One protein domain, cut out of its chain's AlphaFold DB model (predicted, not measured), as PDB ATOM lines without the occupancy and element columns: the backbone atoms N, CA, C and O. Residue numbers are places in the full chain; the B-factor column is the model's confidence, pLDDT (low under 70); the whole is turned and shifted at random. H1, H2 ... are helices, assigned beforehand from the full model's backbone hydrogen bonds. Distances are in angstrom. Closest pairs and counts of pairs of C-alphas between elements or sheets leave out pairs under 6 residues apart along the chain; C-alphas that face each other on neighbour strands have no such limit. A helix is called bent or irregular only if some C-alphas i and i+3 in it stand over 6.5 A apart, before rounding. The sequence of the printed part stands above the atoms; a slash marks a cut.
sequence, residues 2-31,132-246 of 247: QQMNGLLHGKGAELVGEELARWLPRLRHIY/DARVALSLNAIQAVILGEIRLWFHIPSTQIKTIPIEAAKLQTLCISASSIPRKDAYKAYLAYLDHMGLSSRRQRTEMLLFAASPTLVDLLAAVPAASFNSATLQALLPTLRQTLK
ATOM      1  N   GLN A   2      20.955 -23.302 -20.589       38.56
ATOM      2  CA  GLN A   2      22.204 -23.426 -21.377       38.56
ATOM      3  C   GLN A   2      22.398 -24.790 -22.077       38.56
ATOM      4  O   GLN A   2      22.746 -24.823 -23.249       38.56
ATOM      5  N   GLN A   3      22.081 -25.906 -21.410       48.47
ATOM      6  CA  GLN A   3      22.192 -27.250 -22.005       48.47
ATOM      7  C   GLN A   3      21.128 -27.524 -23.092       48.47
ATOM      8  O   GLN A   3      21.404 -28.213 -24.063       48.47
ATOM      9  N   MET A   4      19.927 -26.936 -22.967       54.38
ATOM     10  CA  MET A   4      18.891 -26.982 -24.013       54.38
ATOM     11  C   MET A   4      19.289 -26.139 -25.224       54.38
ATOM     12  O   MET A   4      19.092 -26.578 -26.347       54.38
ATOM     13  N   ASN A   5      19.879 -24.962 -25.002       52.00
ATOM     14  CA  ASN A   5      20.325 -24.096 -26.089       52.00
ATOM     15  C   ASN A   5      21.385 -24.803 -26.947       52.00
ATOM     16  O   ASN A   5      21.270 -24.778 -28.163       52.00
ATOM     17  N   GLY A   6      22.345 -25.520 -26.353       56.03
ATOM     18  CA  GLY A   6      23.329 -26.301 -27.120       56.03
ATOM     19  C   GLY A   6      22.726 -27.419 -27.988       56.03
ATOM     20  O   GLY A   6      23.244 -27.695 -29.060       56.03
ATOM     21  N   LEU A   7      21.610 -28.023 -27.559       56.91
ATOM     22  CA  LEU A   7      20.894 -29.065 -28.317       56.91
ATOM     23  C   LEU A   7      19.962 -28.508 -29.397       56.91
ATOM     24  O   LEU A   7      19.632 -29.201 -30.357       56.91
ATOM     25  N   LEU A   8      19.516 -27.266 -29.219       58.22
ATOM     26  CA  LEU A   8      18.609 -26.566 -30.124       58.22
ATOM     27  C   LEU A   8      19.351 -25.692 -31.147       58.22
ATOM     28  O   LEU A   8      18.804 -25.398 -32.209       58.22
ATOM     29  N   HIS A   9      20.589 -25.285 -30.853       54.28
ATOM     30  CA  HIS A   9      21.431 -24.504 -31.753       54.28
ATOM     31  C   HIS A   9      22.088 -25.406 -32.798       54.28
ATOM     32  O   HIS A   9      23.124 -26.028 -32.578       54.28
ATOM     33  N   GLY A  10      21.485 -25.438 -33.981       63.25
ATOM     34  CA  GLY A  10      22.100 -25.995 -35.173       63.25
ATOM     35  C   GLY A  10      21.174 -25.884 -36.376       63.25
ATOM     36  O   GLY A  10      19.956 -25.952 -36.227       63.25
ATOM     37  N   LYS A  11      21.761 -25.808 -37.578       77.94
ATOM     38  CA  LYS A  11      21.032 -25.760 -38.862       77.94
ATOM     39  C   LYS A  11      19.972 -26.868 -39.021       77.94
ATOM     40  O   LYS A  11      19.064 -26.731 -39.822       77.94
ATOM     41  N   GLY A  12      20.065 -27.968 -38.267       86.50
ATOM     42  CA  GLY A  12      19.121 -29.087 -38.345       86.50
ATOM     43  C   GLY A  12      17.679 -28.717 -37.986       86.50
ATOM     44  O   GLY A  12      16.770 -29.090 -38.721       86.50
ATOM     45  N   ALA A  13      17.457 -27.963 -36.900       89.00
ATOM     46  CA  ALA A  13      16.105 -27.533 -36.532       89.00
ATOM     47  C   ALA A  13      15.525 -26.599 -37.606       89.00
ATOM     48  O   ALA A  13      14.393 -26.781 -38.031       89.00
ATOM     49  N   GLU A  14      16.324 -25.657 -38.105       91.94
ATOM     50  CA  GLU A  14      15.925 -24.737 -39.177       91.94
ATOM     51  C   GLU A  14      15.546 -25.493 -40.459       91.94
ATOM     52  O   GLU A  14      14.449 -25.289 -40.968       91.94
ATOM     53  N   LEU A  15      16.366 -26.449 -40.912       92.50
ATOM     54  CA  LEU A  15      16.079 -27.277 -42.095       92.50
ATOM     55  C   LEU A  15      14.785 -28.091 -41.948       92.50
ATOM     56  O   LEU A  15      13.971 -28.154 -42.873       92.50
ATOM     57  N   VAL A  16      14.563 -28.698 -40.777       94.06
ATOM     58  CA  VAL A  16      13.299 -29.394 -40.481       94.06
ATOM     59  C   VAL A  16      12.129 -28.402 -40.499       94.06
ATOM     60  O   VAL A  16      11.066 -28.704 -41.045       94.06
ATOM     61  N   GLY A  17      12.324 -27.210 -39.937       94.06
ATOM     62  CA  GLY A  17      11.339 -26.133 -39.919       94.06
ATOM     63  C   GLY A  17      10.955 -25.641 -41.312       94.06
ATOM     64  O   GLY A  17       9.765 -25.518 -41.604       94.06
ATOM     65  N   GLU A  18      11.934 -25.426 -42.190       93.69
ATOM     66  CA  GLU A  18      11.741 -25.031 -43.589       93.69
ATOM     67  C   GLU A  18      10.942 -26.074 -44.377       93.69
ATOM     68  O   GLU A  18      10.042 -25.729 -45.151       93.69
ATOM     69  N   GLU A  19      11.238 -27.358 -44.171       93.31
ATOM     70  CA  GLU A  19      10.494 -28.452 -44.795       93.31
ATOM     71  C   GLU A  19       9.041 -28.484 -44.301       93.31
ATOM     72  O   GLU A  19       8.106 -28.432 -45.103       93.31
ATOM     73  N   LEU A  20       8.823 -28.468 -42.981       92.94
ATOM     74  CA  LEU A  20       7.476 -28.439 -42.404       92.94
ATOM     75  C   LEU A  20       6.693 -27.194 -42.840       92.94
ATOM     76  O   LEU A  20       5.493 -27.277 -43.115       92.94
ATOM     77  N   ALA A  21       7.352 -26.039 -42.943       93.00
ATOM     78  CA  ALA A  21       6.739 -24.805 -43.417       93.00
ATOM     79  C   ALA A  21       6.209 -24.935 -44.853       93.00
ATOM     80  O   ALA A  21       5.130 -24.404 -45.137       93.00
ATOM     81  N   ARG A  22       6.909 -25.677 -45.727       91.56
ATOM     82  CA  ARG A  22       6.449 -26.001 -47.090       91.56
ATOM     83  C   ARG A  22       5.250 -26.947 -47.104       91.56
ATOM     84  O   ARG A  22       4.394 -26.822 -47.976       91.56
ATOM     85  N   TRP A  23       5.135 -27.833 -46.118       89.50
ATOM     86  CA  TRP A  23       4.023 -28.785 -46.012       89.50
ATOM     87  C   TRP A  23       2.741 -28.155 -45.448       89.50
ATOM     88  O   TRP A  23       1.629 -28.569 -45.781       89.50
ATOM     89  N   LEU A  24       2.851 -27.121 -44.608       86.75
ATOM     90  CA  LEU A  24       1.705 -26.503 -43.922       86.75
ATOM     91  C   LEU A  24       0.552 -26.009 -44.830       86.75
ATOM     92  O   LEU A  24      -0.608 -26.168 -44.428       86.75
ATOM     93  N   PRO A  25       0.787 -25.415 -46.018       84.69
ATOM     94  CA  PRO A  25      -0.286 -25.063 -46.953       84.69
ATOM     95  C   PRO A  25      -1.069 -26.278 -47.469       84.69
ATOM     96  O   PRO A  25      -2.247 -26.163 -47.813       84.69
ATOM     97  N   ARG A  26      -0.431 -27.451 -47.496       81.25
ATOM     98  CA  ARG A  26      -0.985 -28.707 -48.015       81.25
ATOM     99  C   ARG A  26      -1.731 -29.513 -46.957       81.25
ATOM    100  O   ARG A  26      -2.472 -30.420 -47.316       81.25
ATOM    101  N   LEU A  27      -1.646 -29.112 -45.684       72.75
ATOM    102  CA  LEU A  27      -2.361 -29.713 -44.553       72.75
ATOM    103  C   LEU A  27      -3.854 -29.960 -44.845       72.75
ATOM    104  O   LEU A  27      -4.390 -30.981 -44.435       72.75
ATOM    105  N   ARG A  28      -4.511 -29.073 -45.608       68.12
ATOM    106  CA  ARG A  28      -5.923 -29.203 -46.022       68.12
ATOM    107  C   ARG A  28      -6.240 -30.485 -46.810       68.12
ATOM    108  O   ARG A  28      -7.389 -30.898 -46.870       68.12
ATOM    109  N   HIS A  29      -5.236 -31.099 -47.433       67.94
ATOM    110  CA  HIS A  29      -5.380 -32.328 -48.214       67.94
ATOM    111  C   HIS A  29      -5.240 -33.596 -47.361       67.94
ATOM    112  O   HIS A  29      -5.446 -34.699 -47.867       67.94
ATOM    113  N   ILE A  30      -4.908 -33.439 -46.078       61.53
ATOM    114  CA  ILE A  30      -4.741 -34.533 -45.132       61.53
ATOM    115  C   ILE A  30      -6.097 -34.756 -44.431       61.53
ATOM    116  O   ILE A  30      -6.610 -33.852 -43.774       61.53
ATOM    117  N   TYR A  31      -6.661 -35.965 -44.581       53.91
ATOM    118  CA  TYR A  31      -7.966 -36.449 -44.073       53.91
ATOM    119  C   TYR A  31      -9.253 -35.868 -44.705       53.91
ATOM    120  O   TYR A  31      -9.639 -34.733 -44.419       53.91
ATOM    121  N   ASP A 132       1.307 -35.377 -27.930       94.31
ATOM    122  CA  ASP A 132       0.912 -36.784 -27.847       94.31
ATOM    123  C   ASP A 132       1.967 -37.692 -28.508       94.31
ATOM    124  O   ASP A 132       2.969 -37.224 -29.049       94.31
ATOM    125  N   ALA A 133       1.753 -39.007 -28.452       95.75
ATOM    126  CA  ALA A 133       2.687 -39.986 -29.009       95.75
ATOM    127  C   ALA A 133       2.882 -39.891 -30.524       95.75
ATOM    128  O   ALA A 133       3.979 -40.172 -30.997       95.75
ATOM    129  N   ARG A 134       1.864 -39.463 -31.275       96.00
ATOM    130  CA  ARG A 134       1.980 -39.265 -32.723       96.00
ATOM    131  C   ARG A 134       2.814 -38.036 -33.030       96.00
ATOM    132  O   ARG A 134       3.705 -38.112 -33.862       96.00
ATOM    133  N   VAL A 135       2.578 -36.931 -32.321       96.94
ATOM    134  CA  VAL A 135       3.384 -35.708 -32.455       96.94
ATOM    135  C   VAL A 135       4.851 -35.996 -32.130       96.94
ATOM    136  O   VAL A 135       5.728 -35.643 -32.916       96.94
ATOM    137  N   ALA A 136       5.116 -36.678 -31.013       97.19
ATOM    138  CA  ALA A 136       6.474 -37.026 -30.601       97.19
ATOM    139  C   ALA A 136       7.167 -37.958 -31.611       97.19
ATOM    140  O   ALA A 136       8.299 -37.686 -32.012       97.19
ATOM    141  N   LEU A 137       6.480 -39.010 -32.079       97.81
ATOM    142  CA  LEU A 137       7.017 -39.905 -33.107       97.81
ATOM    143  C   LEU A 137       7.326 -39.146 -34.397       97.81
ATOM    144  O   LEU A 137       8.415 -39.301 -34.939       97.81
ATOM    145  N   SER A 138       6.398 -38.311 -34.870       97.44
ATOM    146  CA  SER A 138       6.580 -37.560 -36.110       97.44
ATOM    147  C   SER A 138       7.780 -36.622 -36.042       97.44
ATOM    148  O   SER A 138       8.535 -36.548 -37.003       97.44
ATOM    149  N   LEU A 139       8.014 -35.954 -34.908       96.88
ATOM    150  CA  LEU A 139       9.205 -35.119 -34.730       96.88
ATOM    151  C   LEU A 139      10.508 -35.929 -34.806       96.88
ATOM    152  O   LEU A 139      11.476 -35.464 -35.406       96.88
ATOM    153  N   ASN A 140      10.546 -37.129 -34.222       97.25
ATOM    154  CA  ASN A 140      11.724 -38.001 -34.296       97.25
ATOM    155  C   ASN A 140      11.930 -38.540 -35.720       97.25
ATOM    156  O   ASN A 140      13.030 -38.467 -36.261       97.25
ATOM    157  N   ALA A 141      10.866 -39.036 -36.350       97.31
ATOM    158  CA  ALA A 141      10.917 -39.611 -37.689       97.31
ATOM    159  C   ALA A 141      11.309 -38.574 -38.750       97.31
ATOM    160  O   ALA A 141      12.140 -38.851 -39.606       97.31
ATOM    161  N   ILE A 142      10.751 -37.363 -38.677       96.31
ATOM    162  CA  ILE A 142      11.042 -36.296 -39.643       96.31
ATOM    163  C   ILE A 142      12.488 -35.816 -39.516       96.31
ATOM    164  O   ILE A 142      13.128 -35.591 -40.540       96.31
ATOM    165  N   GLN A 143      13.033 -35.709 -38.297       95.50
ATOM    166  CA  GLN A 143      14.470 -35.464 -38.127       95.50
ATOM    167  C   GLN A 143      15.288 -36.545 -38.837       95.50
ATOM    168  O   GLN A 143      16.136 -36.210 -39.655       95.50
ATOM    169  N   ALA A 144      14.977 -37.822 -38.605       95.81
ATOM    170  CA  ALA A 144      15.709 -38.926 -39.214       95.81
ATOM    171  C   ALA A 144      15.607 -38.940 -40.753       95.81
ATOM    172  O   ALA A 144      16.599 -39.177 -41.434       95.81
ATOM    173  N   VAL A 145      14.435 -38.632 -41.318       96.38
ATOM    174  CA  VAL A 145      14.222 -38.584 -42.775       96.38
ATOM    175  C   VAL A 145      14.887 -37.363 -43.421       96.38
ATOM    176  O   VAL A 145      15.367 -37.450 -44.544       96.38
ATOM    177  N   ILE A 146      14.927 -36.210 -42.754       94.50
ATOM    178  CA  ILE A 146      15.518 -34.993 -43.335       94.50
ATOM    179  C   ILE A 146      17.032 -34.960 -43.110       94.50
ATOM    180  O   ILE A 146      17.804 -34.666 -44.022       94.50
ATOM    181  N   LEU A 147      17.465 -35.258 -41.889       93.88
ATOM    182  CA  LEU A 147      18.841 -35.070 -41.435       93.88
ATOM    183  C   LEU A 147      19.663 -36.360 -41.474       93.88
ATOM    184  O   LEU A 147      20.884 -36.280 -41.397       93.88
ATOM    185  N   GLY A 148      19.020 -37.529 -41.568       93.19
ATOM    186  CA  GLY A 148      19.688 -38.828 -41.428       93.19
ATOM    187  C   GLY A 148      19.972 -39.233 -39.977       93.19
ATOM    188  O   GLY A 148      20.380 -40.357 -39.701       93.19
ATOM    189  N   GLU A 149      19.706 -38.338 -39.029       93.25
ATOM    190  CA  GLU A 149      20.014 -38.490 -37.611       93.25
ATOM    191  C   GLU A 149      18.957 -37.795 -36.742       93.25
ATOM    192  O   GLU A 149      18.209 -36.927 -37.204       93.25
ATOM    193  N   ILE A 150      18.911 -38.147 -35.457       93.62
ATOM    194  CA  ILE A 150      18.054 -37.490 -34.467       93.62
ATOM    195  C   ILE A 150      18.923 -36.680 -33.512       93.62
ATOM    196  O   ILE A 150      19.617 -37.217 -32.644       93.62
ATOM    197  N   ARG A 151      18.842 -35.356 -33.667       91.81
ATOM    198  CA  ARG A 151      19.570 -34.384 -32.843       91.81
ATOM    199  C   ARG A 151      18.866 -34.087 -31.531       91.81
ATOM    200  O   ARG A 151      19.528 -33.780 -30.545       91.81
ATOM    201  N   LEU A 152      17.542 -34.217 -31.513       92.25
ATOM    202  CA  LEU A 152      16.726 -34.027 -30.325       92.25
ATOM    203  C   LEU A 152      15.675 -35.131 -30.217       92.25
ATOM    204  O   LEU A 152      14.759 -35.223 -31.035       92.25
ATOM    205  N   TRP A 153      15.802 -35.967 -29.191       94.44
ATOM    206  CA  TRP A 153      14.886 -37.069 -28.938       94.44
ATOM    207  C   TRP A 153      13.652 -36.597 -28.169       94.44
ATOM    208  O   TRP A 153      13.709 -36.253 -26.981       94.44
ATOM    209  N   PHE A 154      12.504 -36.646 -28.838       95.31
ATOM    210  CA  PHE A 154      11.201 -36.398 -28.242       95.31
ATOM    211  C   PHE A 154      10.671 -37.672 -27.593       95.31
ATOM    212  O   PHE A 154      10.332 -38.647 -28.264       95.31
ATOM    213  N   HIS A 155      10.578 -37.665 -26.261       95.00
ATOM    214  CA  HIS A 155      10.040 -38.796 -25.506       95.00
ATOM    215  C   HIS A 155       8.615 -39.116 -25.946       95.00
ATOM    216  O   HIS A 155       7.749 -38.240 -25.921       95.00
ATOM    217  N   ILE A 156       8.368 -40.384 -26.270       95.88
ATOM    218  CA  ILE A 156       7.048 -40.892 -26.642       95.88
ATOM    219  C   ILE A 156       6.207 -41.089 -25.366       95.88
ATOM    220  O   ILE A 156       6.583 -41.890 -24.503       95.88
ATOM    221  N   PRO A 157       5.085 -40.365 -25.180       94.12
ATOM    222  CA  PRO A 157       4.125 -40.657 -24.121       94.12
ATOM    223  C   PRO A 157       3.465 -42.029 -24.313       94.12
ATOM    224  O   PRO A 157       3.444 -42.571 -25.414       94.12
ATOM    225  N   SER A 158       2.843 -42.557 -23.255       89.94
ATOM    226  CA  SER A 158       2.032 -43.777 -23.369       89.94
ATOM    227  C   SER A 158       0.932 -43.620 -24.428       89.94
ATOM    228  O   SER A 158       0.325 -42.550 -24.566       89.94
ATOM    229  N   THR A 159       0.694 -44.688 -25.189       91.19
ATOM    230  CA  THR A 159      -0.200 -44.705 -26.349       91.19
ATOM    231  C   THR A 159      -0.884 -46.058 -26.502       91.19
ATOM    232  O   THR A 159      -0.329 -47.092 -26.147       91.19
ATOM    233  N   GLN A 160      -2.092 -46.045 -27.070       88.00
ATOM    234  CA  GLN A 160      -2.824 -47.257 -27.460       88.00
ATOM    235  C   GLN A 160      -2.367 -47.795 -28.829       88.00
ATOM    236  O   GLN A 160      -2.686 -48.928 -29.186       88.00
ATOM    237  N   ILE A 161      -1.619 -46.998 -29.603       90.81
ATOM    238  CA  ILE A 161      -1.121 -47.377 -30.931       90.81
ATOM    239  C   ILE A 161       0.172 -48.181 -30.756       90.81
ATOM    240  O   ILE A 161       1.246 -47.608 -30.578       90.81
ATOM    241  N   LYS A 162       0.057 -49.512 -30.795       93.94
ATOM    242  CA  LYS A 162       1.148 -50.453 -30.478       93.94
ATOM    243  C   LYS A 162       2.360 -50.366 -31.412       93.94
ATOM    244  O   LYS A 162       3.459 -50.706 -30.994       93.94
ATOM    245  N   THR A 163       2.176 -49.898 -32.644       95.88
ATOM    246  CA  THR A 163       3.262 -49.738 -33.622       95.88
ATOM    247  C   THR A 163       4.169 -48.548 -33.312       95.88
ATOM    248  O   THR A 163       5.356 -48.599 -33.610       95.88
ATOM    249  N   ILE A 164       3.663 -47.503 -32.640       96.81
ATOM    250  CA  ILE A 164       4.461 -46.307 -32.327       96.81
ATOM    251  C   ILE A 164       5.682 -46.644 -31.448       96.81
ATOM    252  O   ILE A 164       6.783 -46.241 -31.816       96.81
ATOM    253  N   PRO A 165       5.553 -47.371 -30.317       96.56
ATOM    254  CA  PRO A 165       6.715 -47.766 -29.522       96.56
ATOM    255  C   PRO A 165       7.740 -48.619 -30.283       96.56
ATOM    256  O   PRO A 165       8.932 -48.475 -30.033       96.56
ATOM    257  N   ILE A 166       7.287 -49.472 -31.209       95.69
ATOM    258  CA  ILE A 166       8.155 -50.349 -32.011       95.69
ATOM    259  C   ILE A 166       9.031 -49.504 -32.942       95.69
ATOM    260  O   ILE A 166      10.258 -49.593 -32.893       95.69
ATOM    261  N   GLU A 167       8.416 -48.620 -33.729       96.44
ATOM    262  CA  GLU A 167       9.163 -47.763 -34.656       96.44
ATOM    263  C   GLU A 167      10.011 -46.716 -33.920       96.44
ATOM    264  O   GLU A 167      11.118 -46.392 -34.347       96.44
ATOM    265  N   ALA A 168       9.547 -46.227 -32.766       96.00
ATOM    266  CA  ALA A 168      10.349 -45.354 -31.918       96.00
ATOM    267  C   ALA A 168      11.624 -46.051 -31.418       96.00
ATOM    268  O   ALA A 168      12.680 -45.425 -31.400       96.00
ATOM    269  N   ALA A 169      11.557 -47.334 -31.044       95.00
ATOM    270  CA  ALA A 169      12.739 -48.086 -30.627       95.00
ATOM    271  C   ALA A 169      13.767 -48.214 -31.764       95.00
ATOM    272  O   ALA A 169      14.957 -48.034 -31.522       95.00
ATOM    273  N   LYS A 170      13.317 -48.431 -33.009       94.94
ATOM    274  CA  LYS A 170      14.202 -48.421 -34.189       94.94
ATOM    275  C   LYS A 170      14.869 -47.060 -34.386       94.94
ATOM    276  O   LYS A 170      16.074 -46.997 -34.574       94.94
ATOM    277  N   LEU A 171      14.111 -45.967 -34.284       95.50
ATOM    278  CA  LEU A 171      14.644 -44.607 -34.437       95.50
ATOM    279  C   LEU A 171      15.716 -44.247 -33.396       95.50
ATOM    280  O   LEU A 171      16.600 -43.448 -33.699       95.50
ATOM    281  N   GLN A 172      15.680 -44.828 -32.192       92.75
ATOM    282  CA  GLN A 172      16.674 -44.531 -31.152       92.75
ATOM    283  C   GLN A 172      18.111 -44.864 -31.567       92.75
ATOM    284  O   GLN A 172      19.035 -44.256 -31.031       92.75
ATOM    285  N   THR A 173      18.318 -45.765 -32.532       91.69
ATOM    286  CA  THR A 173      19.661 -46.095 -33.039       91.69
ATOM    287  C   THR A 173      20.313 -44.942 -33.808       91.69
ATOM    288  O   THR A 173      21.524 -44.948 -34.002       91.69
ATOM    289  N   LEU A 174      19.528 -43.936 -34.211       92.38
ATOM    290  CA  LEU A 174      19.977 -42.754 -34.953       92.38
ATOM    291  C   LEU A 174      20.142 -41.517 -34.060       92.38
ATOM    292  O   LEU A 174      20.405 -40.420 -34.555       92.38
ATOM    293  N   CYS A 175      19.950 -41.665 -32.749       92.19
ATOM    294  CA  CYS A 175      20.172 -40.596 -31.787       92.19
ATOM    295  C   CYS A 175      21.666 -40.304 -31.637       92.19
ATOM    296  O   CYS A 175      22.442 -41.181 -31.263       92.19
ATOM    297  N   ILE A 176      22.056 -39.044 -31.825       87.88
ATOM    298  CA  ILE A 176      23.411 -38.609 -31.472       87.88
ATOM    299  C   ILE A 176      23.586 -38.603 -29.945       87.88
ATOM    300  O   ILE A 176      22.622 -38.416 -29.199       87.88
ATOM    301  N   SER A 177      24.823 -38.742 -29.469       67.62
ATOM    302  CA  SER A 177      25.196 -38.998 -28.063       67.62
ATOM    303  C   SER A 177      24.723 -37.950 -27.032       67.62
ATOM    304  O   SER A 177      24.866 -38.170 -25.832       67.62
ATOM    305  N   ALA A 178      24.141 -36.830 -27.474       67.31
ATOM    306  CA  ALA A 178      23.621 -35.752 -26.632       67.31
ATOM    307  C   ALA A 178      22.112 -35.470 -26.811       67.31
ATOM    308  O   ALA A 178      21.587 -34.565 -26.174       67.31
ATOM    309  N   SER A 179      21.375 -36.225 -27.627       75.56
ATOM    310  CA  SER A 179      20.032 -35.824 -28.084       75.56
ATOM    311  C   SER A 179      18.908 -35.877 -27.035       75.56
ATOM    312  O   SER A 179      17.791 -35.433 -27.306       75.56
ATOM    313  N   SER A 180      19.147 -36.419 -25.839       78.88
ATOM    314  CA  SER A 180      18.075 -36.711 -24.878       78.88
ATOM    315  C   SER A 180      17.688 -35.511 -24.010       78.88
ATOM    316  O   SER A 180      18.486 -34.979 -23.238       78.88
ATOM    317  N   ILE A 181      16.412 -35.127 -24.071       84.44
ATOM    318  CA  ILE A 181      15.833 -34.094 -23.205       84.44
ATOM    319  C   ILE A 181      15.446 -34.709 -21.849       84.44
ATOM    320  O   ILE A 181      14.796 -35.757 -21.822       84.44
ATOM    321  N   PRO A 182      15.715 -34.053 -20.706       89.88
ATOM    322  CA  PRO A 182      15.148 -34.469 -19.428       89.88
ATOM    323  C   PRO A 182      13.615 -34.540 -19.480       89.88
ATOM    324  O   PRO A 182      12.946 -33.595 -19.890       89.88
ATOM    325  N   ARG A 183      13.017 -35.631 -18.988       92.69
ATOM    326  CA  ARG A 183      11.553 -35.845 -19.040       92.69
ATOM    327  C   ARG A 183      10.733 -34.719 -18.392       92.69
ATOM    328  O   ARG A 183       9.606 -34.465 -18.807       92.69
ATOM    329  N   LYS A 184      11.288 -34.027 -17.392       93.62
ATOM    330  CA  LYS A 184      10.661 -32.856 -16.751       93.62
ATOM    331  C   LYS A 184      10.564 -31.631 -17.671       93.62
ATOM    332  O   LYS A 184       9.684 -30.799 -17.492       93.62
ATOM    333  N   ASP A 185      11.439 -31.545 -18.671       93.00
ATOM    334  CA  ASP A 185      11.557 -30.412 -19.591       93.00
ATOM    335  C   ASP A 185      11.007 -30.724 -20.993       93.00
ATOM    336  O   ASP A 185      10.990 -29.842 -21.847       93.00
ATOM    337  N   ALA A 186      10.491 -31.939 -21.224       92.88
ATOM    338  CA  ALA A 186      10.051 -32.426 -22.536       92.88
ATOM    339  C   ALA A 186       9.130 -31.446 -23.285       92.88
ATOM    340  O   ALA A 186       9.385 -31.107 -24.439       92.88
ATOM    341  N   TYR A 187       8.094 -30.921 -22.624       97.19
ATOM    342  CA  TYR A 187       7.177 -29.980 -23.272       97.19
ATOM    343  C   TYR A 187       7.797 -28.600 -23.508       97.19
ATOM    344  O   TYR A 187       7.520 -27.964 -24.520       97.19
ATOM    345  N   LYS A 188       8.662 -28.125 -22.604       95.81
ATOM    346  CA  LYS A 188       9.374 -26.852 -22.799       95.81
ATOM    347  C   LYS A 188      10.335 -26.952 -23.979       95.81
ATOM    348  O   LYS A 188      10.390 -26.033 -24.787       95.81
ATOM    349  N   ALA A 189      11.042 -28.074 -24.094       93.69
ATOM    350  CA  ALA A 189      11.903 -28.361 -25.229       93.69
ATOM    351  C   ALA A 189      11.108 -28.488 -26.530       93.69
ATOM    352  O   ALA A 189      11.542 -27.954 -27.541       93.69
ATOM    353  N   TYR A 190       9.914 -29.088 -26.501       95.75
ATOM    354  CA  TYR A 190       9.000 -29.079 -27.644       95.75
ATOM    355  C   TYR A 190       8.634 -27.660 -28.090       95.75
ATOM    356  O   TYR A 190       8.800 -27.339 -29.264       95.75
ATOM    357  N   LEU A 191       8.202 -26.786 -27.173       96.19
ATOM    358  CA  LEU A 191       7.888 -25.397 -27.526       96.19
ATOM    359  C   LEU A 191       9.106 -24.656 -28.086       96.19
ATOM    360  O   LEU A 191       8.986 -23.997 -29.113       96.19
ATOM    361  N   ALA A 192      10.265 -24.799 -27.440       94.06
ATOM    362  CA  ALA A 192      11.500 -24.175 -27.896       94.06
ATOM    363  C   ALA A 192      11.906 -24.689 -29.285       94.06
ATOM    364  O   ALA A 192      12.263 -23.898 -30.149       94.06
ATOM    365  N   TYR A 193      11.777 -25.989 -29.545       93.94
ATOM    366  CA  TYR A 193      12.074 -26.570 -30.852       93.94
ATOM    367  C   TYR A 193      11.155 -26.025 -31.949       93.94
ATOM    368  O   TYR A 193      11.636 -25.662 -33.018       93.94
ATOM    369  N   LEU A 194       9.850 -25.879 -31.681       94.88
ATOM    370  CA  LEU A 194       8.935 -25.211 -32.617       94.88
ATOM    371  C   LEU A 194       9.345 -23.758 -32.899       94.88
ATOM    372  O   LEU A 194       9.143 -23.277 -34.013       94.88
ATOM    373  N   ASP A 195       9.911 -23.064 -31.911       93.56
ATOM    374  CA  ASP A 195      10.386 -21.689 -32.073       93.56
ATOM    375  C   ASP A 195      11.665 -21.630 -32.913       93.56
ATOM    376  O   ASP A 195      11.730 -20.828 -33.841       93.56
ATOM    377  N   HIS A 196      12.624 -22.529 -32.672       92.25
ATOM    378  CA  HIS A 196      13.836 -22.665 -33.489       92.25
ATOM    379  C   HIS A 196      13.543 -23.092 -34.932       92.25
ATOM    380  O   HIS A 196      14.242 -22.677 -35.846       92.25
ATOM    381  N   MET A 197      12.472 -23.856 -35.158       93.12
ATOM    382  CA  MET A 197      11.973 -24.165 -36.503       93.12
ATOM    383  C   MET A 197      11.322 -22.959 -37.211       93.12
ATOM    384  O   MET A 197      10.876 -23.090 -38.348       93.12
ATOM    385  N   GLY A 198      11.171 -21.807 -36.545       92.62
ATOM    386  CA  GLY A 198      10.443 -20.656 -37.089       92.62
ATOM    387  C   GLY A 198       8.922 -20.867 -37.156       92.62
ATOM    388  O   GLY A 198       8.219 -20.171 -37.891       92.62
ATOM    389  N   LEU A 199       8.379 -21.824 -36.395       93.25
ATOM    390  CA  LEU A 199       6.967 -22.236 -36.435       93.25
ATOM    391  C   LEU A 199       6.155 -21.740 -35.225       93.25
ATOM    392  O   LEU A 199       5.016 -22.170 -35.018       93.25
ATOM    393  N   SER A 200       6.696 -20.800 -34.447       91.38
ATOM    394  CA  SER A 200       6.085 -20.239 -33.228       91.38
ATOM    395  C   SER A 200       4.680 -19.655 -33.451       91.38
ATOM    396  O   SER A 200       3.764 -19.888 -32.662       91.38
ATOM    397  N   SER A 201       4.464 -18.960 -34.570       90.81
ATOM    398  CA  SER A 201       3.162 -18.386 -34.950       90.81
ATOM    399  C   SER A 201       2.187 -19.419 -35.532       90.81
ATOM    400  O   SER A 201       1.007 -19.127 -35.731       90.81
ATOM    401  N   ARG A 202       2.665 -20.641 -35.801       91.56
ATOM    402  CA  ARG A 202       1.931 -21.715 -36.488       91.56
ATOM    403  C   ARG A 202       1.824 -22.995 -35.659       91.56
ATOM    404  O   ARG A 202       1.350 -23.998 -36.185       91.56
ATOM    405  N   ARG A 203       2.174 -22.958 -34.365       94.31
ATOM    406  CA  ARG A 203       2.253 -24.128 -33.467       94.31
ATOM    407  C   ARG A 203       1.060 -25.083 -33.573       94.31
ATOM    408  O   ARG A 203       1.270 -26.279 -33.730       94.31
ATOM    409  N   GLN A 204      -0.175 -24.575 -33.547       93.31
ATOM    410  CA  GLN A 204      -1.378 -25.411 -33.685       93.31
ATOM    411  C   GLN A 204      -1.437 -26.141 -35.036       93.31
ATOM    412  O   GLN A 204      -1.756 -27.325 -35.084       93.31
ATOM    413  N   ARG A 205      -1.117 -25.460 -36.143       91.62
ATOM    414  CA  ARG A 205      -1.133 -26.083 -37.476       91.62
ATOM    415  C   ARG A 205       0.006 -27.088 -37.626       91.62
ATOM    416  O   ARG A 205      -0.207 -28.145 -38.206       91.62
ATOM    417  N   THR A 206       1.180 -26.780 -37.075       93.44
ATOM    418  CA  THR A 206       2.330 -27.692 -37.051       93.44
ATOM    419  C   THR A 206       2.017 -28.954 -36.256       93.44
ATOM    420  O   THR A 206       2.234 -30.050 -36.756       93.44
ATOM    421  N   GLU A 207       1.434 -28.826 -35.063       94.81
ATOM    422  CA  GLU A 207       0.955 -29.966 -34.272       94.81
ATOM    423  C   GLU A 207       0.013 -30.859 -35.083       94.81
ATOM    424  O   GLU A 207       0.203 -32.070 -35.132       94.81
ATOM    425  N   MET A 208      -0.977 -30.269 -35.751       91.50
ATOM    426  CA  MET A 208      -1.946 -31.037 -36.528       91.50
ATOM    427  C   MET A 208      -1.320 -31.726 -37.740       91.50
ATOM    428  O   MET A 208      -1.701 -32.850 -38.056       91.50
ATOM    429  N   LEU A 209      -0.354 -31.080 -38.400       91.31
ATOM    430  CA  LEU A 209       0.428 -31.696 -39.471       91.31
ATOM    431  C   LEU A 209       1.201 -32.910 -38.950       91.31
ATOM    432  O   LEU A 209       1.078 -33.994 -39.514       91.31
ATOM    433  N   LEU A 210       1.938 -32.751 -37.847       93.88
ATOM    434  CA  LEU A 210       2.708 -33.832 -37.224       93.88
ATOM    435  C   LEU A 210       1.804 -34.994 -36.804       93.88
ATOM    436  O   LEU A 210       2.109 -36.157 -37.063       93.88
ATOM    437  N   PHE A 211       0.666 -34.682 -36.191       91.81
ATOM    438  CA  PHE A 211      -0.331 -35.664 -35.789       91.81
ATOM    439  C   PHE A 211      -0.885 -36.444 -36.985       91.81
ATOM    440  O   PHE A 211      -0.989 -37.671 -36.928       91.81
ATOM    441  N   ALA A 212      -1.244 -35.741 -38.060       87.50
ATOM    442  CA  ALA A 212      -1.884 -36.336 -39.225       87.50
ATOM    443  C   ALA A 212      -0.898 -37.093 -40.130       87.50
ATOM    444  O   ALA A 212      -1.300 -38.055 -40.777       87.50
ATOM    445  N   ALA A 213       0.383 -36.714 -40.129       89.62
ATOM    446  CA  ALA A 213       1.450 -37.425 -40.832       89.62
ATOM    447  C   ALA A 213       1.872 -38.732 -40.140       89.62
ATOM    448  O   ALA A 213       2.491 -39.590 -40.766       89.62
ATOM    449  N   SER A 214       1.552 -38.899 -38.852       93.31
ATOM    450  CA  SER A 214       2.051 -40.021 -38.055       93.31
ATOM    451  C   SER A 214       1.710 -41.409 -38.616       93.31
ATOM    452  O   SER A 214       2.629 -42.222 -38.641       93.31
ATOM    453  N   PRO A 215       0.483 -41.716 -39.093       91.69
ATOM    454  CA  PRO A 215       0.192 -43.025 -39.687       91.69
ATOM    455  C   PRO A 215       1.095 -43.337 -40.887       91.69
ATOM    456  O   PRO A 215       1.741 -44.375 -40.909       91.69
ATOM    457  N   THR A 216       1.242 -42.387 -41.815       91.31
ATOM    458  CA  THR A 216       2.140 -42.522 -42.971       91.31
ATOM    459  C   THR A 216       3.593 -42.732 -42.555       91.31
ATOM    460  O   THR A 216       4.289 -43.552 -43.144       91.31
ATOM    461  N   LEU A 217       4.065 -42.010 -41.535       94.12
ATOM    462  CA  LEU A 217       5.423 -42.185 -41.021       94.12
ATOM    463  C   LEU A 217       5.616 -43.569 -40.394       94.12
ATOM    464  O   LEU A 217       6.655 -44.178 -40.614       94.12
ATOM    465  N   VAL A 218       4.629 -44.082 -39.654       95.50
ATOM    466  CA  VAL A 218       4.667 -45.453 -39.121       95.50
ATOM    467  C   VAL A 218       4.774 -46.465 -40.260       95.50
ATOM    468  O   VAL A 218       5.658 -47.314 -40.211       95.50
ATOM    469  N   ASP A 219       3.928 -46.352 -41.286       94.31
ATOM    470  CA  ASP A 219       3.916 -47.289 -42.415       94.31
ATOM    471  C   ASP A 219       5.250 -47.274 -43.180       94.31
ATOM    472  O   ASP A 219       5.811 -48.327 -43.485       94.31
ATOM    473  N   LEU A 220       5.805 -46.082 -43.433       94.31
ATOM    474  CA  LEU A 220       7.099 -45.928 -44.103       94.31
ATOM    475  C   LEU A 220       8.252 -46.512 -43.284       94.31
ATOM    476  O   LEU A 220       9.111 -47.190 -43.842       94.31
ATOM    477  N   LEU A 221       8.283 -46.266 -41.972       95.56
ATOM    478  CA  LEU A 221       9.327 -46.807 -41.102       95.56
ATOM    479  C   LEU A 221       9.224 -48.331 -40.992       95.56
ATOM    480  O   LEU A 221      10.250 -49.013 -41.066       95.56
ATOM    481  N   ALA A 222       8.008 -48.866 -40.869       95.62
ATOM    482  CA  ALA A 222       7.752 -50.302 -40.797       95.62
ATOM    483  C   ALA A 222       8.166 -51.032 -42.086       95.62
ATOM    484  O   ALA A 222       8.636 -52.168 -42.020       95.62
ATOM    485  N   ALA A 223       8.056 -50.372 -43.243       95.56
ATOM    486  CA  ALA A 223       8.489 -50.912 -44.529       95.56
ATOM    487  C   ALA A 223      10.019 -51.033 -44.674       95.56
ATOM    488  O   ALA A 223      10.481 -51.737 -45.570       95.56
ATOM    489  N   VAL A 224      10.813 -50.379 -43.814       95.44
ATOM    490  CA  VAL A 224      12.281 -50.491 -43.817       95.44
ATOM    491  C   VAL A 224      12.725 -51.669 -42.938       95.44
ATOM    492  O   VAL A 224      12.525 -51.623 -41.715       95.44
ATOM    493  N   PRO A 225      13.376 -52.703 -43.513       93.75
ATOM    494  CA  PRO A 225      13.937 -53.813 -42.749       93.75
ATOM    495  C   PRO A 225      14.961 -53.355 -41.707       93.75
ATOM    496  O   PRO A 225      15.740 -52.436 -41.944       93.75
ATOM    497  N   ALA A 226      15.029 -54.048 -40.567       90.94
ATOM    498  CA  ALA A 226      15.963 -53.701 -39.491       90.94
ATOM    499  C   ALA A 226      17.435 -53.681 -39.953       90.94
ATOM    500  O   ALA A 226      18.190 -52.803 -39.550       90.94
ATOM    501  N   ALA A 227      17.824 -54.597 -40.848       92.00
ATOM    502  CA  ALA A 227      19.184 -54.686 -41.384       92.00
ATOM    503  C   ALA A 227      19.597 -53.473 -42.243       92.00
ATOM    504  O   ALA A 227      20.785 -53.201 -42.387       92.00
ATOM    505  N   SER A 228      18.633 -52.743 -42.808       93.69
ATOM    506  CA  SER A 228      18.866 -51.546 -43.624       93.69
ATOM    507  C   SER A 228      18.402 -50.259 -42.938       93.69
ATOM    508  O   SER A 228      18.368 -49.204 -43.564       93.69
ATOM    509  N   PHE A 229      18.070 -50.308 -41.646       94.19
ATOM    510  CA  PHE A 229      17.606 -49.139 -40.904       94.19
ATOM    511  C   PHE A 229      18.784 -48.227 -40.517       94.19
ATOM    512  O   PHE A 229      19.329 -48.311 -39.419       94.19
ATOM    513  N   ASN A 230      19.201 -47.365 -41.449       94.62
ATOM    514  CA  ASN A 230      20.315 -46.429 -41.288       94.62
ATOM    515  C   ASN A 230      20.000 -45.043 -41.892       94.62
ATOM    516  O   ASN A 230      18.985 -44.858 -42.567       94.62
ATOM    517  N   SER A 231      20.901 -44.079 -41.662       93.38
ATOM    518  CA  SER A 231      20.791 -42.688 -42.134       93.38
ATOM    519  C   SER A 231      20.464 -42.579 -43.628       93.38
ATOM    520  O   SER A 231      19.521 -41.885 -44.002       93.38
ATOM    521  N   ALA A 232      21.218 -43.274 -44.486       94.88
ATOM    522  CA  ALA A 232      21.073 -43.163 -45.936       94.88
ATOM    523  C   ALA A 232      19.711 -43.690 -46.409       94.88
ATOM    524  O   ALA A 232      19.035 -43.047 -47.215       94.88
ATOM    525  N   THR A 233      19.273 -44.828 -45.865       95.38
ATOM    526  CA  THR A 233      17.970 -45.413 -46.200       95.38
ATOM    527  C   THR A 233      16.813 -44.521 -45.759       95.38
ATOM    528  O   THR A 233      15.874 -44.345 -46.532       95.38
ATOM    529  N   LEU A 234      16.870 -43.910 -44.571       94.56
ATOM    530  CA  LEU A 234      15.798 -43.012 -44.130       94.56
ATOM    531  C   LEU A 234      15.756 -41.700 -44.911       94.56
ATOM    532  O   LEU A 234      14.664 -41.226 -45.220       94.56
ATOM    533  N   GLN A 235      16.904 -41.138 -45.293       94.75
ATOM    534  CA  GLN A 235      16.927 -39.947 -46.147       94.75
ATOM    535  C   GLN A 235      16.338 -40.212 -47.534       94.75
ATOM    536  O   GLN A 235      15.623 -39.367 -48.080       94.75
ATOM    537  N   ALA A 236      16.545 -41.415 -48.074       94.94
ATOM    538  CA  ALA A 236      15.937 -41.835 -49.333       94.94
ATOM    539  C   ALA A 236      14.396 -41.927 -49.276       94.94
ATOM    540  O   ALA A 236      13.754 -41.942 -50.325       94.94
ATOM    541  N   LEU A 237      13.778 -41.931 -48.084       93.94
ATOM    542  CA  LEU A 237      12.316 -41.920 -47.938       93.94
ATOM    543  C   LEU A 237      11.689 -40.540 -48.159       93.94
ATOM    544  O   LEU A 237      10.471 -40.460 -48.329       93.94
ATOM    545  N   LEU A 238      12.467 -39.451 -48.153       92.75
ATOM    546  CA  LEU A 238      11.919 -38.092 -48.209       92.75
ATOM    547  C   LEU A 238      11.018 -37.837 -49.439       92.75
ATOM    548  O   LEU A 238       9.930 -37.284 -49.253       92.75
ATOM    549  N   PRO A 239      11.377 -38.249 -50.675       93.44
ATOM    550  CA  PRO A 239      10.486 -38.107 -51.829       93.44
ATOM    551  C   PRO A 239       9.164 -38.871 -51.658       93.44
ATOM    552  O   PRO A 239       8.095 -38.309 -51.894       93.44
ATOM    553  N   THR A 240       9.219 -40.116 -51.176       91.81
ATOM    554  CA  THR A 240       8.036 -40.958 -50.927       91.81
ATOM    555  C   THR A 240       7.142 -40.378 -49.831       91.81
ATOM    556  O   THR A 240       5.913 -40.401 -49.948       91.81
ATOM    557  N   LEU A 241       7.743 -39.815 -48.779       89.25
ATOM    558  CA  LEU A 241       7.026 -39.132 -47.706       89.25
ATOM    559  C   LEU A 241       6.263 -37.918 -48.244       89.25
ATOM    560  O   LEU A 241       5.065 -37.790 -47.988       89.25
ATOM    561  N   ARG A 242       6.929 -37.069 -49.038       89.62
ATOM    562  CA  ARG A 242       6.304 -35.909 -49.692       89.62
ATOM    563  C   ARG A 242       5.139 -36.327 -50.586       89.62
ATOM    564  O   ARG A 242       4.031 -35.806 -50.449       89.62
ATOM    565  N   GLN A 243       5.357 -37.333 -51.432       88.25
ATOM    566  CA  GLN A 243       4.330 -37.862 -52.327       88.25
ATOM    567  C   GLN A 243       3.108 -38.378 -51.556       88.25
ATOM    568  O   GLN A 243       1.977 -38.004 -51.874       88.25
ATOM    569  N   THR A 244       3.321 -39.196 -50.522       84.38
ATOM    570  CA  THR A 244       2.227 -39.805 -49.747       84.38
ATOM    571  C   THR A 244       1.434 -38.763 -48.960       84.38
ATOM    572  O   THR A 244       0.204 -38.819 -48.923       84.38
ATOM    573  N   LEU A 245       2.114 -37.771 -48.377       80.31
ATOM    574  CA  LEU A 245       1.462 -36.665 -47.668       80.31
ATOM    575  C   LEU A 245       0.871 -35.602 -48.611       80.31
ATOM    576  O   LEU A 245       0.170 -34.701 -48.143       80.31
ATOM    577  N   LYS A 246       1.104 -35.720 -49.927       82.81
ATOM    578  CA  LYS A 246       0.698 -34.756 -50.962       82.81
ATOM    579  C   LYS A 246       1.245 -33.348 -50.686       82.81
ATOM    580  O   LYS A 246       0.514 -32.358 -50.831       82.81
TER     581      LYS A 246
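What this domain is: This is residues 2 to 31 and 132 to 246 of the 247 residues of an uncharacterized protein of Sphingomonas paucimobilis (UniProt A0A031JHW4). A rounded ball of mostly crossed helices is built round H3, which runs through the core. The long H6 crosses H3 on one side, H2 and H4 cover H3 from opposite sides, H7 packs on residues 144 to 147 of H3, and H8 packs on H6; small H1 lies at the outside and packs on H5. The class is all helix: 145 residues are printed, with eight named helices, H1 to H8 in order, and no named strand. The whole is compact, with a radius of gyration of the C-alphas of 14.0 A and spans of 38 by 34 by 30 A.

How they stand to each other: H1, residues 2 to 8, touches H5, residues 186 to 196, with C-alphas 8 and 193 closest at 6.6 A, at a steep tilt of 60 degrees, the same way. H2, residues 11 to 29, has a kink of 38 degrees near residue 23. With residues 12 to 16 alone it touches H3, residues 133 to 147, at a steep tilt of 60 degrees, opposite ways; the closest C-alphas are those of Val 16 and Gln 143, 6.6 A apart. H3 touches H4, residues 163 to 174, the same way at a shallow tilt of 34.5 degrees, only just short of steep, with C-alphas 137 and 168 closest at 6.5 A. H6, residues 200 to 222, is the hub, touching five helices, and has a kink of 46 degrees near residue 211. With residues 207 to 217 alone it touches H3, about perpendicular at 80 degrees; the closest C-alphas, those of Val 135 and Phe 211, are 5.0 A apart. H5 and H6 only just touch, with 3 pairs of C-alphas within 8 A, and only at the corner; C-alphas 194 and 200 are closest, at 5.8 A. H7, residues 231 to 235, touches H3, with C-alphas 145 and 235 closest at 4.5 A. H8, residues 238 to 245, touches residues 213 to 220 of H6 alone, about perpendicular at 76 degrees, with C-alphas 213 and 245 closest at 6.9 A. Every O i to N i+4 pair is within hydrogen-bond range in H3, H5, H7 and H8, against 2 of 3 in H1, 11 of 15 in H2, 6 of 8 in H4 and 15 of 19 in H6.

Where its parts are: H1 begins at C-alpha 2, (22.204, -23.426, -21.377). From first to last C-alpha H2 measures 28.8 A, H3 21.0 A, H4 18.2 A, H5 15.2 A and H6 31.0 A. H2 and H6 are irregular: C-alphas 25 and 28 are 7.1 A apart, and C-alphas 201 and 204 are 8.5 A apart. H8 ends at C-alpha 245, (1.462, -36.665, -47.668).

The domain as a whole: The two C-alphas farthest apart, those of Ser 201 and Ala 227, are 40.2 A apart. Residues 32 to 131 are not printed, and C-alphas 31 and 132 are 18.5 A apart across this cut. The links from H3 to H4 and from H4 to H5 are long, with 15 and 11 residues. Confidence is under 70 at residues 2 to 10, 28 to 31 and 177 to 178; the mean pLDDT of the printed part is 88.9.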